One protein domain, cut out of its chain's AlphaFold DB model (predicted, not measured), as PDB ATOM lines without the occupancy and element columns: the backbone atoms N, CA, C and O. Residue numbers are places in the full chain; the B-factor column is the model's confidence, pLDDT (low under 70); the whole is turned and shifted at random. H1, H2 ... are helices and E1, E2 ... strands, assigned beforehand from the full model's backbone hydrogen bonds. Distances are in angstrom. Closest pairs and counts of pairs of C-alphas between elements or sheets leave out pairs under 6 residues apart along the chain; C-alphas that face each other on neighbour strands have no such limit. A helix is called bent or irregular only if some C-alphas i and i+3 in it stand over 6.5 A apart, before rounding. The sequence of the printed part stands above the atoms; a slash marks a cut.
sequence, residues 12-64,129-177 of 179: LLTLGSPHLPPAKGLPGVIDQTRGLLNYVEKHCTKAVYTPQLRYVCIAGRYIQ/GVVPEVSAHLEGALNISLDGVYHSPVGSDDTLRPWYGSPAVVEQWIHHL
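AT A GLANCE: This is residues 12 to 64 and 129 to 177 of the 179 residues of an uncharacterized protein of Davidia involucrata (UniProt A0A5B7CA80). What shape do these atoms make? A small sheet of three parallel strands is the middle of a flat body: H3 covers one face, and the short H2 sits over the other. H1 and most of the loop before it form a separate part away from the sheet, while the loop before H3, residues 148 to 166, lies at the other end of the body. What are the parts and the size? The printed part has 102 residues with three named helices and three named strands, in the order E1 H1 E2 H2 E3 H3; the sheet's order is E1 E2 E3, and the class is mixed, helices and strands, with under half of the residues in named elements. The whole is compact, with a radius of gyration of the C-alphas of 14.7 A and spans of 40 by 40 by 17 A.

HOW THE PARTS SIT: How is the sheet paired? E1, residues 12 to 15, and E2, residues 54 to 61, are parallel at 5 degrees, with N 14 and O 56 at 2.9 A. E3, residues 142 to 147, is parallel to E2 at 20 degrees, with N 59 and O 144 at 2.8 A; E1 and E3 are edge strands. Where is the helix between E1 and E2? H1, residues 36 to 43, is not on the sheet; E1, H1 and E2 form a strand-helix-strand unit, two parallel neighbour strands with a helix between them in the chain, and its crossover is right-handed. What is on the two faces? H2, residues 133 to 136, is on the sheet at a height of 8.0 A; its closest C-alphas to E2 are those of Glu 133 and Ala 59, 5.3 A apart. On the opposite face H3, residues 167 to 177, has a height of 9.3 A and runs along the strands, at 10 degrees to E2 on the local plane; its closest C-alphas to E1 are those of Leu 177 and Leu 13, 7.0 A apart. How do the helix backbones run? In H1 every O i to N i+4 pair is within hydrogen-bond range, and H2 is too short for such a pair; H3 has 2 of 7, beside 5 of 8 O i to N i+3 pairs, and is irregular, with C-alphas 172 and 175 7.4 A apart.

IN THESE COORDINATES: Where does the first element begin? E1 begins at C-alpha 12, (23.735, 31.070, -32.916), and is 10.3 A long. How long are the others? H1 measures 10.5 A, E2 22.5 A, H2 4.9 A, E3 16.5 A and H3 15.1 A. Where does the last one end? H3 ends at C-alpha 177, (27.083, 35.936, -26.452).

THE WHOLE: How far does it reach? The two C-alphas farthest apart are those of Gly 28 and Pro 51, 42.2 A. Is there a cut, and which links are long? Residues 65 to 128 are not printed, and C-alphas 64 and 129 are 8.2 A apart across the cut; the links E1 to H1 and E3 to H3 are long. Is confidence low anywhere? No printed residue is under 70, and the mean pLDDT of the printed part is 95.4.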
ATOM      1  N   LEU A  12      25.163  30.759 -32.909       95.25
ATOM      2  CA  LEU A  12      23.735  31.070 -32.916       95.25
ATOM      3  C   LEU A  12      23.233  31.023 -31.472       95.25
ATOM      4  O   LEU A  12      23.286  29.969 -30.842       95.25
ATOM      5  N   LEU A  13      22.727  32.147 -30.966       97.94
ATOM      6  CA  LEU A  13      22.071  32.225 -29.664       97.94
ATOM      7  C   LEU A  13      20.600  32.580 -29.870       97.94
ATOM      8  O   LEU A  13      20.292  33.565 -30.539       97.94
ATOM      9  N   THR A  14      19.694  31.786 -29.301       98.19
ATOM     10  CA  THR A  14      18.248  32.025 -29.393       98.19
ATOM     11  C   THR A  14      17.622  32.212 -28.025       98.19
ATOM     12  O   THR A  14      17.938  31.467 -27.100       98.19
ATOM     13  N   LEU A  15      16.680  33.149 -27.930       98.38
ATOM     14  CA  LEU A  15      15.893  33.433 -26.732       98.38
ATOM     15  C   LEU A  15      14.430  33.109 -27.049       98.38
ATOM     16  O   LEU A  15      13.832  33.767 -27.901       98.38
ATOM     17  N   GLY A  16      13.883  32.049 -26.451       97.56
ATOM     18  CA  GLY A  16      12.476  31.664 -26.618       97.56
ATOM     19  C   GLY A  16      12.050  31.402 -28.066       97.56
ATOM     20  O   GLY A  16      10.916  31.691 -28.426       97.56
ATOM     21  N   SER A  17      12.944  30.917 -28.934       97.38
ATOM     22  CA  SER A  17      12.626  30.645 -30.347       97.38
ATOM     23  C   SER A  17      12.204  29.185 -30.540       97.38
ATOM     24  O   SER A  17      12.947  28.316 -30.099       97.38
ATOM     25  N   PRO A  18      11.069  28.877 -31.196       96.81
ATOM     26  CA  PRO A  18      10.663  27.497 -31.436       96.81
ATOM     27  C   PRO A  18      11.479  26.876 -32.579       96.81
ATOM     28  O   PRO A  18      11.539  27.438 -33.672       96.81
ATOM     29  N   HIS A  19      12.062  25.699 -32.346       96.19
ATOM     30  CA  HIS A  19      12.925  25.009 -33.316       96.19
ATOM     31  C   HIS A  19      12.279  23.800 -33.988       96.19
ATOM     32  O   HIS A  19      12.711  23.402 -35.068       96.19
ATOM     33  N   LEU A  20      11.254  23.214 -33.365       92.81
ATOM     34  CA  LEU A  20      10.620  21.981 -33.831       92.81
ATOM     35  C   LEU A  20       9.159  22.223 -34.234       92.81
ATOM     36  O   LEU A  20       8.443  22.934 -33.523       92.81
ATOM     37  N   PRO A  21       8.695  21.639 -35.354       93.06
ATOM     38  CA  PRO A  21       7.289  21.665 -35.718       93.06
ATOM     39  C   PRO A  21       6.455  20.805 -34.753       93.06
ATOM     40  O   PRO A  21       6.945  19.798 -34.232       93.06
ATOM     41  N   PRO A  22       5.158  21.107 -34.575       92.56
ATOM     42  CA  PRO A  22       4.257  20.167 -33.926       92.56
ATOM     43  C   PRO A  22       4.098  18.904 -34.786       92.56
ATOM     44  O   PRO A  22       4.174  18.951 -36.021       92.56
ATOM     45  N   ALA A  23       3.814  17.765 -34.147       90.19
ATOM     46  CA  ALA A  23       3.542  16.529 -34.872       90.19
ATOM     47  C   ALA A  23       2.346  16.694 -35.832       90.19
ATOM     48  O   ALA A  23       1.336  17.332 -35.517       90.19
ATOM     49  N   LYS A  24       2.453  16.105 -37.027       89.69
ATOM     50  CA  LYS A  24       1.410  16.204 -38.056       89.69
ATOM     51  C   LYS A  24       0.156  15.430 -37.651       89.69
ATOM     52  O   LYS A  24       0.240  14.347 -37.083       89.69
ATOM     53  N   GLY A  25      -1.007  15.966 -38.016       88.88
ATOM     54  CA  GLY A  25      -2.298  15.300 -37.818       88.88
ATOM     55  C   GLY A  25      -2.851  15.371 -36.391       88.88
ATOM     56  O   GLY A  25      -3.850  14.716 -36.104       88.88
ATOM     57  N   LEU A  26      -2.244  16.162 -35.501       91.12
ATOM     58  CA  LEU A  26      -2.766  16.350 -34.151       91.12
ATOM     59  C   LEU A  26      -4.131  17.078 -34.168       91.12
ATOM     60  O   LEU A  26      -4.256  18.140 -34.784       91.12
ATOM     61  N   PRO A  27      -5.162  16.562 -33.467       91.38
ATOM     62  CA  PRO A  27      -6.486  17.178 -33.444       91.38
ATOM     63  C   PRO A  27      -6.482  18.618 -32.911       91.38
ATOM     64  O   PRO A  27      -6.067  18.890 -31.775       91.38
ATOM     65  N   GLY A  28      -7.007  19.541 -33.721       91.06
ATOM     66  CA  GLY A  28      -7.114  20.961 -33.377       91.06
ATOM     67  C   GLY A  28      -5.775  21.702 -33.322       91.06
ATOM     68  O   GLY A  28      -5.708  22.766 -32.710       91.06
ATOM     69  N   VAL A  29      -4.714  21.140 -33.909       94.12
ATOM     70  CA  VAL A  29      -3.410  21.794 -34.061       94.12
ATOM     71  C   VAL A  29      -3.244  22.242 -35.506       94.12
ATOM     72  O   VAL A  29      -3.366  21.445 -36.435       94.12
ATOM     73  N   ILE A  30      -2.960  23.526 -35.685       92.44
ATOM     74  CA  ILE A  30      -2.627  24.144 -36.962       92.44
ATOM     75  C   ILE A  30      -1.181  24.623 -36.857       92.44
ATOM     76  O   ILE A  30      -0.872  25.474 -36.023       92.44
ATOM     77  N   ASP A  31      -0.309  24.098 -37.722       90.88
ATOM     78  CA  ASP A  31       1.080  24.552 -37.828       90.88
ATOM     79  C   ASP A  31       1.117  26.031 -38.250       90.88
ATOM     80  O   ASP A  31       0.921  26.372 -39.421       90.88
ATOM     81  N   GLN A  32       1.378  26.909 -37.277       91.06
ATOM     82  CA  GLN A  32       1.431  28.362 -37.465       91.06
ATOM     83  C   GLN A  32       2.581  28.793 -38.379       91.06
ATOM     84  O   GLN A  32       2.506  29.834 -39.028       91.06
ATOM     85  N   THR A  33       3.623  27.968 -38.489       91.50
ATOM     86  CA  THR A  33       4.763  28.219 -39.375       91.50
ATOM     87  C   THR A  33       4.488  27.770 -40.809       91.50
ATOM     88  O   THR A  33       5.326  27.954 -41.691       91.50
ATOM     89  N   ARG A  34       3.307  27.182 -41.058       93.19
ATOM     90  CA  ARG A  34       2.856  26.686 -42.364       93.19
ATOM     91  C   ARG A  34       3.872  25.738 -43.010       93.19
ATOM     92  O   ARG A  34       4.057  25.753 -44.224       93.19
ATOM     93  N   GLY A  35       4.519  24.902 -42.195       93.62
ATOM     94  CA  GLY A  35       5.506  23.921 -42.633       93.62
ATOM     95  C   GLY A  35       6.952  24.416 -42.653       93.62
ATOM     96  O   GLY A  35       7.824  23.629 -43.013       93.62
ATOM     97  N   LEU A  36       7.241  25.661 -42.256       94.62
ATOM     98  CA  LEU A  36       8.611  26.182 -42.252       94.62
ATOM     99  C   LEU A  36       9.525  25.382 -41.315       94.62
ATOM    100  O   LEU A  36      10.596  24.957 -41.740       94.62
ATOM    101  N   LEU A  37       9.097  25.105 -40.079       95.06
ATOM    102  CA  LEU A  37       9.912  24.309 -39.148       95.06
ATOM    103  C   LEU A  37      10.057  22.855 -39.613       95.06
ATOM    104  O   LEU A  37      11.127  22.272 -39.493       95.06
ATOM    105  N   ASN A  38       9.018  22.298 -40.247       94.50
ATOM    106  CA  ASN A  38       9.098  20.992 -40.908       94.50
ATOM    107  C   ASN A  38      10.146  20.976 -42.032       94.50
ATOM    108  O   ASN A  38      10.842  19.979 -42.216       94.50
ATOM    109  N   TYR A  39      10.235  22.055 -42.813       94.50
ATOM    110  CA  TYR A  39      11.236  22.186 -43.864       94.50
ATOM    111  C   TYR A  39      12.641  22.258 -43.263       94.50
ATOM    112  O   TYR A  39      13.502  21.475 -43.656       94.50
ATOM    113  N   VAL A  40      12.853  23.131 -42.274       93.12
ATOM    114  CA  VAL A  40      14.147  23.288 -41.591       93.12
ATOM    115  C   VAL A  40      14.604  21.969 -40.975       93.12
ATOM    116  O   VAL A  40      15.722  21.540 -41.230       93.12
ATOM    117  N   GLU A  41      13.738  21.269 -40.243       92.69
ATOM    118  CA  GLU A  41      14.112  20.007 -39.603       92.69
ATOM    119  C   GLU A  41      14.509  18.910 -40.606       92.69
ATOM    120  O   GLU A  41      15.376  18.084 -40.313       92.69
ATOM    121  N   LYS A  42      13.891  18.898 -41.794       93.75
ATOM    122  CA  LYS A  42      14.173  17.910 -42.840       93.75
ATOM    123  C   LYS A  42      15.409  18.251 -43.673       93.75
ATOM    124  O   LYS A  42      16.061  17.338 -44.178       93.75
ATOM    125  N   HIS A  43      15.664  19.536 -43.892       92.81
ATOM    126  CA  HIS A  43      16.609  19.998 -44.906       92.81
ATOM    127  C   HIS A  43      17.860  20.663 -44.343       92.81
ATOM    128  O   HIS A  43      18.806  20.822 -45.101       92.81
ATOM    129  N   CYS A  44      17.878  21.046 -43.067       91.12
ATOM    130  CA  CYS A  44      19.045  21.658 -42.448       91.12
ATOM    131  C   CYS A  44      19.793  20.668 -41.554       91.12
ATOM    132  O   CYS A  44      19.194  19.850 -40.850       91.12
ATOM    133  N   THR A  45      21.118  20.804 -41.521       91.25
ATOM    134  CA  THR A  45      21.967  20.107 -40.549       91.25
ATOM    135  C   THR A  45      21.519  20.368 -39.108       91.25
ATOM    136  O   THR A  45      21.105  21.476 -38.752       91.25
ATOM    137  N   LYS A  46      21.640  19.340 -38.261       92.81
ATOM    138  CA  LYS A  46      21.366  19.426 -36.821       92.81
ATOM    139  C   LYS A  46      22.272  20.457 -36.136       92.81
ATOM    140  O   LYS A  46      23.361  20.768 -36.624       92.81
ATOM    141  N   ALA A  47      21.809  20.985 -35.005       94.50
ATOM    142  CA  ALA A  47      22.603  21.911 -34.210       94.50
ATOM    143  C   ALA A  47      23.862  21.233 -33.661       94.50
ATOM    144  O   ALA A  47      23.911  20.017 -33.473       94.50
ATOM    145  N   VAL A  48      24.883  22.046 -33.404       94.56
ATOM    146  CA  VAL A  48      26.165  21.591 -32.869       94.56
ATOM    147  C   VAL A  48      26.666  22.551 -31.797       94.56
ATOM    148  O   VAL A  48      26.397  23.752 -31.833       94.56
ATOM    149  N   TYR A  49      27.445  22.026 -30.860       95.62
ATOM    150  CA  TYR A  49      28.148  22.819 -29.861       95.62
ATOM    151  C   TYR A  49      29.625  22.425 -29.848       95.62
ATOM    152  O   TYR A  49      30.058  21.562 -29.086       95.62
ATOM    153  N   THR A  50      30.396  23.019 -30.760       93.94
ATOM    154  CA  THR A  50      31.832  22.766 -30.953       93.94
ATOM    155  C   THR A  50      32.635  24.064 -30.810       93.94
ATOM    156  O   THR A  50      32.053  25.150 -30.827       93.94
ATOM    157  N   PRO A  51      33.976  24.003 -30.701       92.12
ATOM    158  CA  PRO A  51      34.800  25.213 -30.648       92.12
ATOM    159  C   PRO A  51      34.672  26.118 -31.882       92.12
ATOM    160  O   PRO A  51      34.875  27.322 -31.778       92.12
ATOM    161  N   GLN A  52      34.353  25.553 -33.051       91.25
ATOM    162  CA  GLN A  52      34.211  26.306 -34.300       91.25
ATOM    163  C   GLN A  52      32.816  26.915 -34.450       91.25
ATOM    164  O   GLN A  52      32.679  27.974 -35.058       91.25
ATOM    165  N   LEU A  53      31.791  26.247 -33.916       92.38
ATOM    166  CA  LEU A  53      30.414  26.685 -34.038       92.38
ATOM    167  C   LEU A  53      29.573  26.238 -32.848       92.38
ATOM    168  O   LEU A  53      29.468  25.046 -32.554       92.38
ATOM    169  N   ARG A  54      28.906  27.200 -32.216       95.19
ATOM    170  CA  ARG A  54      28.069  26.970 -31.043       95.19
ATOM    171  C   ARG A  54      26.619  27.317 -31.322       95.19
ATOM    172  O   ARG A  54      26.315  28.357 -31.894       95.19
ATOM    173  N   TYR A  55      25.728  26.458 -30.862       97.25
ATOM    174  CA  TYR A  55      24.305  26.735 -30.755       97.25
ATOM    175  C   TYR A  55      23.965  26.827 -29.272       97.25
ATOM    176  O   TYR A  55      24.210  25.880 -28.525       97.25
ATOM    177  N   VAL A  56      23.427  27.963 -28.844       98.31
ATOM    178  CA  VAL A  56      22.956  28.191 -27.476       98.31
ATOM    179  C   VAL A  56      21.471  28.508 -27.544       98.31
ATOM    180  O   VAL A  56      21.063  29.509 -28.132       98.31
ATOM    181  N   CYS A  57      20.652  27.650 -26.956       98.62
ATOM    182  CA  CYS A  57      19.204  27.770 -26.991       98.62
ATOM    183  C   CYS A  57      18.687  28.003 -25.576       98.62
ATOM    184  O   CYS A  57      18.822  27.143 -24.709       98.62
ATOM    185  N   ILE A  58      18.128  29.188 -25.345       98.75
ATOM    186  CA  ILE A  58      17.676  29.621 -24.027       98.75
ATOM    187  C   ILE A  58      16.155  29.677 -24.015       98.75
ATOM    188  O   ILE A  58      15.540  30.360 -24.839       98.75
ATOM    189  N   ALA A  59      15.563  28.967 -23.064       98.75
ATOM    190  CA  ALA A  59      14.134  28.871 -22.846       98.75
ATOM    191  C   ALA A  59      13.744  29.511 -21.510       98.75
ATOM    192  O   ALA A  59      14.376  29.286 -20.484       98.75
ATOM    193  N   GLY A  60      12.676  30.295 -21.505       98.50
ATOM    194  CA  GLY A  60      12.057  30.817 -20.296       98.50
ATOM    195  C   GLY A  60      11.041  29.825 -19.741       98.50
ATOM    196  O   GLY A  60      10.302  29.177 -20.488       98.50
ATOM    197  N   ARG A  61      10.990  29.711 -18.415       98.19
ATOM    198  CA  ARG A  61      10.095  28.812 -17.680       98.19
ATOM    199  C   ARG A  61       9.212  29.614 -16.721       98.19
ATOM    200  O   ARG A  61       9.311  29.502 -15.504       98.19
ATOM    201  N   TYR A  62       8.358  30.467 -17.280       97.81
ATOM    202  CA  TYR A  62       7.509  31.382 -16.512       97.81
ATOM    203  C   TYR A  62       6.173  30.771 -16.083       97.81
ATOM    204  O   TYR A  62       5.726  30.972 -14.957       97.81
ATOM    205  N   ILE A  63       5.502  30.048 -16.980       97.12
ATOM    206  CA  ILE A  63       4.154  29.530 -16.725       97.12
ATOM    207  C   ILE A  63       3.952  28.162 -17.367       97.12
ATOM    208  O   ILE A  63       4.278  27.951 -18.539       97.12
ATOM    209  N   GLN A  64       3.356  27.248 -16.600       98.12
ATOM    210  CA  GLN A  64       2.843  25.990 -17.121       98.12
ATOM    211  C   GLN A  64       1.451  26.202 -17.717       98.12
ATOM    212  O   GLN A  64       0.553  26.743 -17.067       98.12
ATOM    213  N   GLY A 129       5.409  31.810 -21.756       97.00
ATOM    214  CA  GLY A 129       4.100  32.399 -22.025       97.00
ATOM    215  C   GLY A 129       3.751  32.515 -23.509       97.00
ATOM    216  O   GLY A 129       2.601  32.818 -23.823       97.00
ATOM    217  N   VAL A 130       4.692  32.237 -24.414       97.00
ATOM    218  CA  VAL A 130       4.448  32.183 -25.864       97.00
ATOM    219  C   VAL A 130       4.981  30.878 -26.442       97.00
ATOM    220  O   VAL A 130       4.249  30.156 -27.120       97.00
ATOM    221  N   VAL A 131       6.230  30.546 -26.128       98.06
ATOM    222  CA  VAL A 131       6.929  29.373 -26.641       98.06
ATOM    223  C   VAL A 131       7.114  28.357 -25.515       98.06
ATOM    224  O   VAL A 131       7.643  28.694 -24.451       98.06
ATOM    225  N   PRO A 132       6.663  27.105 -25.707       98.19
ATOM    226  CA  PRO A 132       6.905  26.054 -24.739       98.19
ATOM    227  C   PRO A 132       8.394  25.697 -24.720       98.19
ATOM    228  O   PRO A 132       9.038  25.610 -25.766       98.19
ATOM    229  N   GLU A 133       8.931  25.443 -23.530       98.44
ATOM    230  CA  GLU A 133      10.347  25.132 -23.293       98.44
ATOM    231  C   GLU A 133      10.833  23.978 -24.178       98.44
ATOM    232  O   GLU A 133      11.890  24.059 -24.799       98.44
ATOM    233  N   VAL A 134      10.006  22.938 -24.318       97.44
ATOM    234  CA  VAL A 134      10.299  21.762 -25.155       97.44
ATOM    235  C   VAL A 134      10.519  22.102 -26.631       97.44
ATOM    236  O   VAL A 134      11.203  21.357 -27.322       97.44
ATOM    237  N   SER A 135       9.959  23.214 -27.117       97.38
ATOM    238  CA  SER A 135      10.180  23.705 -28.481       97.38
ATOM    239  C   SER A 135      11.318  24.715 -28.566       97.38
ATOM    240  O   SER A 135      11.850  24.905 -29.655       97.38
ATOM    241  N   ALA A 136      11.674  25.371 -27.460       98.00
ATOM    242  CA  ALA A 136      12.780  26.322 -27.403       98.00
ATOM    243  C   ALA A 136      14.153  25.645 -27.288       98.00
ATOM    244  O   ALA A 136      15.169  26.267 -27.594       98.00
ATOM    245  N   HIS A 137      14.184  24.373 -26.890       98.06
ATOM    246  CA  HIS A 137      15.387  23.552 -26.899       98.06
ATOM    247  C   HIS A 137      15.614  22.859 -28.243       98.06
ATOM    248  O   HIS A 137      14.675  22.508 -28.957       98.06
ATOM    249  N   LEU A 138      16.887  22.642 -28.568       97.12
ATOM    250  CA  LEU A 138      17.320  21.998 -29.802       97.12
ATOM    251  C   LEU A 138      18.391  20.945 -29.511       97.12
ATOM    252  O   LEU A 138      19.375  21.202 -28.816       97.12
ATOM    253  N   GLU A 139      18.205  19.739 -30.042       96.81
ATOM    254  CA  GLU A 139      19.176  18.652 -29.898       96.81
ATOM    255  C   GLU A 139      20.530  19.042 -30.512       96.81
ATOM    256  O   GLU A 139      20.588  19.537 -31.637       96.81
ATOM    257  N   GLY A 140      21.618  18.822 -29.767       97.12
ATOM    258  CA  GLY A 140      22.982  19.180 -30.172       97.12
ATOM    259  C   GLY A 140      23.416  20.606 -29.803       97.12
ATOM    260  O   GLY A 140      24.597  20.927 -29.929       97.12
ATOM    261  N   ALA A 141      22.500  21.444 -29.305       97.88
ATOM    262  CA  ALA A 141      22.805  22.758 -28.742       97.88
ATOM    263  C   ALA A 141      23.110  22.690 -27.233       97.88
ATOM    264  O   ALA A 141      22.730  21.742 -26.539       97.88
ATOM    265  N   LEU A 142      23.740  23.742 -26.701       98.31
ATOM    266  CA  LEU A 142      23.703  24.038 -25.269       98.31
ATOM    267  C   LEU A 142      22.317  24.600 -24.931       98.31
ATOM    268  O   LEU A 142      21.994  25.721 -25.318       98.31
ATOM    269  N   ASN A 143      21.509  23.812 -24.227       98.62
ATOM    270  CA  ASN A 143      20.147  24.173 -23.838       98.62
ATOM    271  C   ASN A 143      20.115  24.688 -22.394       98.62
ATOM    272  O   ASN A 143      20.669  24.042 -21.503       98.62
ATOM    273  N   ILE A 144      19.481  25.839 -22.174       98.62
ATOM    274  CA  ILE A 144      19.437  26.527 -20.878       98.62
ATOM    275  C   ILE A 144      18.001  26.945 -20.583       98.62
ATOM    276  O   ILE A 144      17.395  27.663 -21.374       98.62
ATOM    277  N   SER A 145      17.498  26.573 -19.410       98.69
ATOM    278  CA  SER A 145      16.196  27.018 -18.914       98.69
ATOM    279  C   SER A 145      16.366  28.102 -17.854       98.69
ATOM    280  O   SER A 145      17.145  27.924 -16.919       98.69
ATOM    281  N   LEU A 146      15.623  29.202 -17.975       98.62
ATOM    282  CA  LEU A 146      15.592  30.290 -17.000       98.62
ATOM    283  C   LEU A 146      14.222  30.341 -16.312       98.62
ATOM    284  O   LEU A 146      13.205  30.665 -16.935       98.62
ATOM    285  N   ASP A 147      14.196  30.026 -15.019       98.19
ATOM    286  CA  ASP A 147      12.968  30.005 -14.224       98.19
ATOM    287  C   ASP A 147      12.367  31.405 -14.057       98.19
ATOM    288  O   ASP A 147      13.068  32.387 -13.824       98.19
ATOM    289  N   GLY A 148      11.043  31.505 -14.192       97.25
ATOM    290  CA  GLY A 148      10.319  32.769 -14.035       97.25
ATOM    291  C   GLY A 148      10.463  33.756 -15.200       97.25
ATOM    292  O   GLY A 148       9.853  34.821 -15.152       97.25
ATOM    293  N   VAL A 149      11.211  33.417 -16.257       98.44
ATOM    294  CA  VAL A 149      11.469  34.324 -17.389       98.44
ATOM    295  C   VAL A 149      10.369  34.251 -18.450       98.44
ATOM    296  O   VAL A 149      10.080  33.192 -19.011       98.44
ATOM    297  N   TYR A 150       9.760  35.404 -18.721       98.25
ATOM    298  CA  TYR A 150       8.720  35.631 -19.720       98.25
ATOM    299  C   TYR A 150       9.295  35.955 -21.110       98.25
ATOM    300  O   TYR A 150      10.456  36.337 -21.263       98.25
ATOM    301  N   HIS A 151       8.457  35.830 -22.138       97.94
ATOM    302  CA  HIS A 151       8.883  35.895 -23.533       97.94
ATOM    303  C   HIS A 151       9.400  37.269 -23.986       97.94
ATOM    304  O   HIS A 151      10.362  37.360 -24.743       97.94
ATOM    305  N   SER A 152       8.728  38.357 -23.604       94.25
ATOM    306  CA  SER A 152       8.919  39.652 -24.270       94.25
ATOM    307  C   SER A 152       8.656  40.836 -23.334       94.25
ATOM    308  O   SER A 152       8.067  40.648 -22.266       94.25
ATOM    309  N   PRO A 153       9.037  42.071 -23.717       93.75
ATOM    310  CA  PRO A 153       8.798  43.239 -22.873       93.75
ATOM    311  C   PRO A 153       7.303  43.569 -22.756       93.75
ATOM    312  O   PRO A 153       6.889  44.274 -21.838       93.75
ATOM    313  N   VAL A 154       6.464  43.065 -23.670       93.00
ATOM    314  CA  VAL A 154       5.027  43.350 -23.680       93.00
ATOM    315  C   VAL A 154       4.351  42.622 -22.521       93.00
ATOM    316  O   VAL A 154       4.120  41.415 -22.566       93.00
ATOM    317  N   GLY A 155       4.000  43.384 -21.485       86.62
ATOM    318  CA  GLY A 155       3.405  42.863 -20.257       86.62
ATOM    319  C   GLY A 155       4.423  42.392 -19.215       86.62
ATOM    320  O   GLY A 155       4.001  41.745 -18.262       86.62
ATOM    321  N   SER A 156       5.713  42.689 -19.394       91.06
ATOM    322  CA  SER A 156       6.768  42.531 -18.382       91.06
ATOM    323  C   SER A 156       6.836  43.750 -17.451       91.06
ATOM    324  O   SER A 156       6.421  44.844 -17.834       91.06
ATOM    325  N   ASP A 157       7.391  43.569 -16.251       89.12
ATOM    326  CA  ASP A 157       7.693  44.634 -15.279       89.12
ATOM    327  C   ASP A 157       9.084  44.489 -14.617       89.12
ATOM    328  O   ASP A 157       9.330  45.076 -13.563       89.12
ATOM    329  N   ASP A 158       9.985  43.698 -15.221       89.56
ATOM    330  CA  ASP A 158      11.365  43.403 -14.778       89.56
ATOM    331  C   ASP A 158      11.516  42.837 -13.350       89.56
ATOM    332  O   ASP A 158      12.624  42.485 -12.943       89.56
ATOM    333  N   THR A 159      10.422  42.701 -12.596       89.94
ATOM    334  CA  THR A 159      10.419  42.341 -11.174       89.94
ATOM    335  C   THR A 159       9.565  41.104 -10.922       89.94
ATOM    336  O   THR A 159      10.096  40.049 -10.589       89.94
ATOM    337  N   LEU A 160       8.251  41.200 -11.114       92.19
ATOM    338  CA  LEU A 160       7.299  40.100 -10.940       92.19
ATOM    339  C   LEU A 160       7.201  39.228 -12.192       92.19
ATOM    340  O   LEU A 160       6.890  38.040 -12.107       92.19
ATOM    341  N   ARG A 161       7.442  39.821 -13.361       94.81
ATOM    342  CA  ARG A 161       7.440  39.136 -14.651       94.81
ATOM    343  C   ARG A 161       8.626  39.600 -15.486       94.81
ATOM    344  O   ARG A 161       8.412  40.314 -16.463       94.81
ATOM    345  N   PRO A 162       9.861  39.243 -15.104       97.69
ATOM    346  CA  PRO A 162      11.023  39.572 -15.909       97.69
ATOM    347  C   PRO A 162      10.968  38.826 -17.247       97.69
ATOM    348  O   PRO A 162      10.394  37.742 -17.348       97.69
ATOM    349  N   TRP A 163      11.576  39.391 -18.280       98.38
ATOM    350  CA  TRP A 163      11.701  38.802 -19.614       98.38
ATOM    351  C   TRP A 163      13.175  38.694 -20.003       98.38
ATOM    352  O   TRP A 163      14.043  39.177 -19.278       98.38
ATOM    353  N   TYR A 164      13.491  38.081 -21.147       98.31
ATOM    354  CA  TYR A 164      14.895  37.861 -21.532       98.31
ATOM    355  C   TYR A 164      15.760  39.135 -21.564       98.31
ATOM    356  O   TYR A 164      16.969  39.046 -21.371       98.31
ATOM    357  N   GLY A 165      15.161  40.306 -21.803       97.62
ATOM    358  CA  GLY A 165      15.847  41.601 -21.810       97.62
ATOM    359  C   GLY A 165      15.847  42.355 -20.475       97.62
ATOM    360  O   GLY A 165      16.439  43.430 -20.412       97.62
ATOM    361  N   SER A 166      15.212  41.834 -19.418       98.06
ATOM    362  CA  SER A 166      15.287  42.435 -18.081       98.06
ATOM    363  C   SER A 166      16.738  42.429 -17.583       98.06
ATOM    364  O   SER A 166      17.402  41.402 -17.740       98.06
ATOM    365  N   PRO A 167      17.244  43.495 -16.931       97.19
ATOM    366  CA  PRO A 167      18.657  43.592 -16.548       97.19
ATOM    367  C   PRO A 167      19.191  42.366 -15.788       97.19
ATOM    368  O   PRO A 167      20.193  41.779 -16.190       97.19
ATOM    369  N   ALA A 168      18.457  41.901 -14.771       97.25
ATOM    370  CA  ALA A 168      18.827  40.725 -13.976       97.25
ATOM    371  C   ALA A 168      18.780  39.396 -14.759       97.25
ATOM    372  O   ALA A 168      19.376  38.406 -14.341       97.25
ATOM    373  N   VAL A 169      18.054  39.342 -15.878       98.38
ATOM    374  CA  VAL A 169      17.993  38.166 -16.759       98.38
ATOM    375  C   VAL A 169      19.097  38.226 -17.809       98.38
ATOM    376  O   VAL A 169      19.716  37.204 -18.088       98.38
ATOM    377  N   VAL A 170      19.405  39.412 -18.342       98.12
ATOM    378  CA  VAL A 170      20.520  39.616 -19.281       98.12
ATOM    379  C   VAL A 170      21.834  39.139 -18.671       98.12
ATOM    380  O   VAL A 170      22.580  38.418 -19.331       98.12
ATOM    381  N   GLU A 171      22.092  39.446 -17.399       97.50
ATOM    382  CA  GLU A 171      23.284  38.967 -16.682       97.50
ATOM    383  C   GLU A 171      23.416  37.433 -16.684       97.50
ATOM    384  O   GLU A 171      24.530  36.905 -16.724       97.50
ATOM    385  N   GLN A 172      22.295  36.704 -16.727       98.06
ATOM    386  CA  GLN A 172      22.288  35.241 -16.720       98.06
ATOM    387  C   GLN A 172      22.717  34.630 -18.052       98.06
ATOM    388  O   GLN A 172      23.188  33.499 -18.050       98.06
ATOM    389  N   TRP A 173      22.584  35.332 -19.184       97.88
ATOM    390  CA  TRP A 173      22.860  34.736 -20.497       97.88
ATOM    391  C   TRP A 173      23.842  35.503 -21.380       97.88
ATOM    392  O   TRP A 173      24.416  34.910 -22.294       97.88
ATOM    393  N   ILE A 174      24.087  36.791 -21.125       98.00
ATOM    394  CA  ILE A 174      24.919  37.643 -21.992       98.00
ATOM    395  C   ILE A 174      26.351  37.120 -22.138       98.00
ATOM    396  O   ILE A 174      26.984  37.283 -23.179       98.00
ATOM    397  N   HIS A 175      26.856  36.418 -21.126       96.94
ATOM    398  CA  HIS A 175      28.177  35.806 -21.164       96.94
ATOM    399  C   HIS A 175      28.290  34.703 -22.234       96.94
ATOM    400  O   HIS A 175      29.384  34.449 -22.721       96.94
ATOM    401  N   HIS A 176      27.187  34.079 -22.662       96.12
ATOM    402  CA  HIS A 176      27.200  33.146 -23.795       96.12
ATOM    403  C   HIS A 176      27.316  33.843 -25.153       96.12
ATOM    404  O   HIS A 176      27.717  33.199 -26.116       96.12
ATOM    405  N   LEU A 177      26.952  35.129 -25.238       94.25
ATOM    406  CA  LEU A 177      27.083  35.936 -26.452       94.25
ATOM    407  C   LEU A 177      28.507  36.482 -26.626       94.25
ATOM    408  O   LEU A 177      28.980  36.612 -27.752       94.25
TER     409      LEU A 177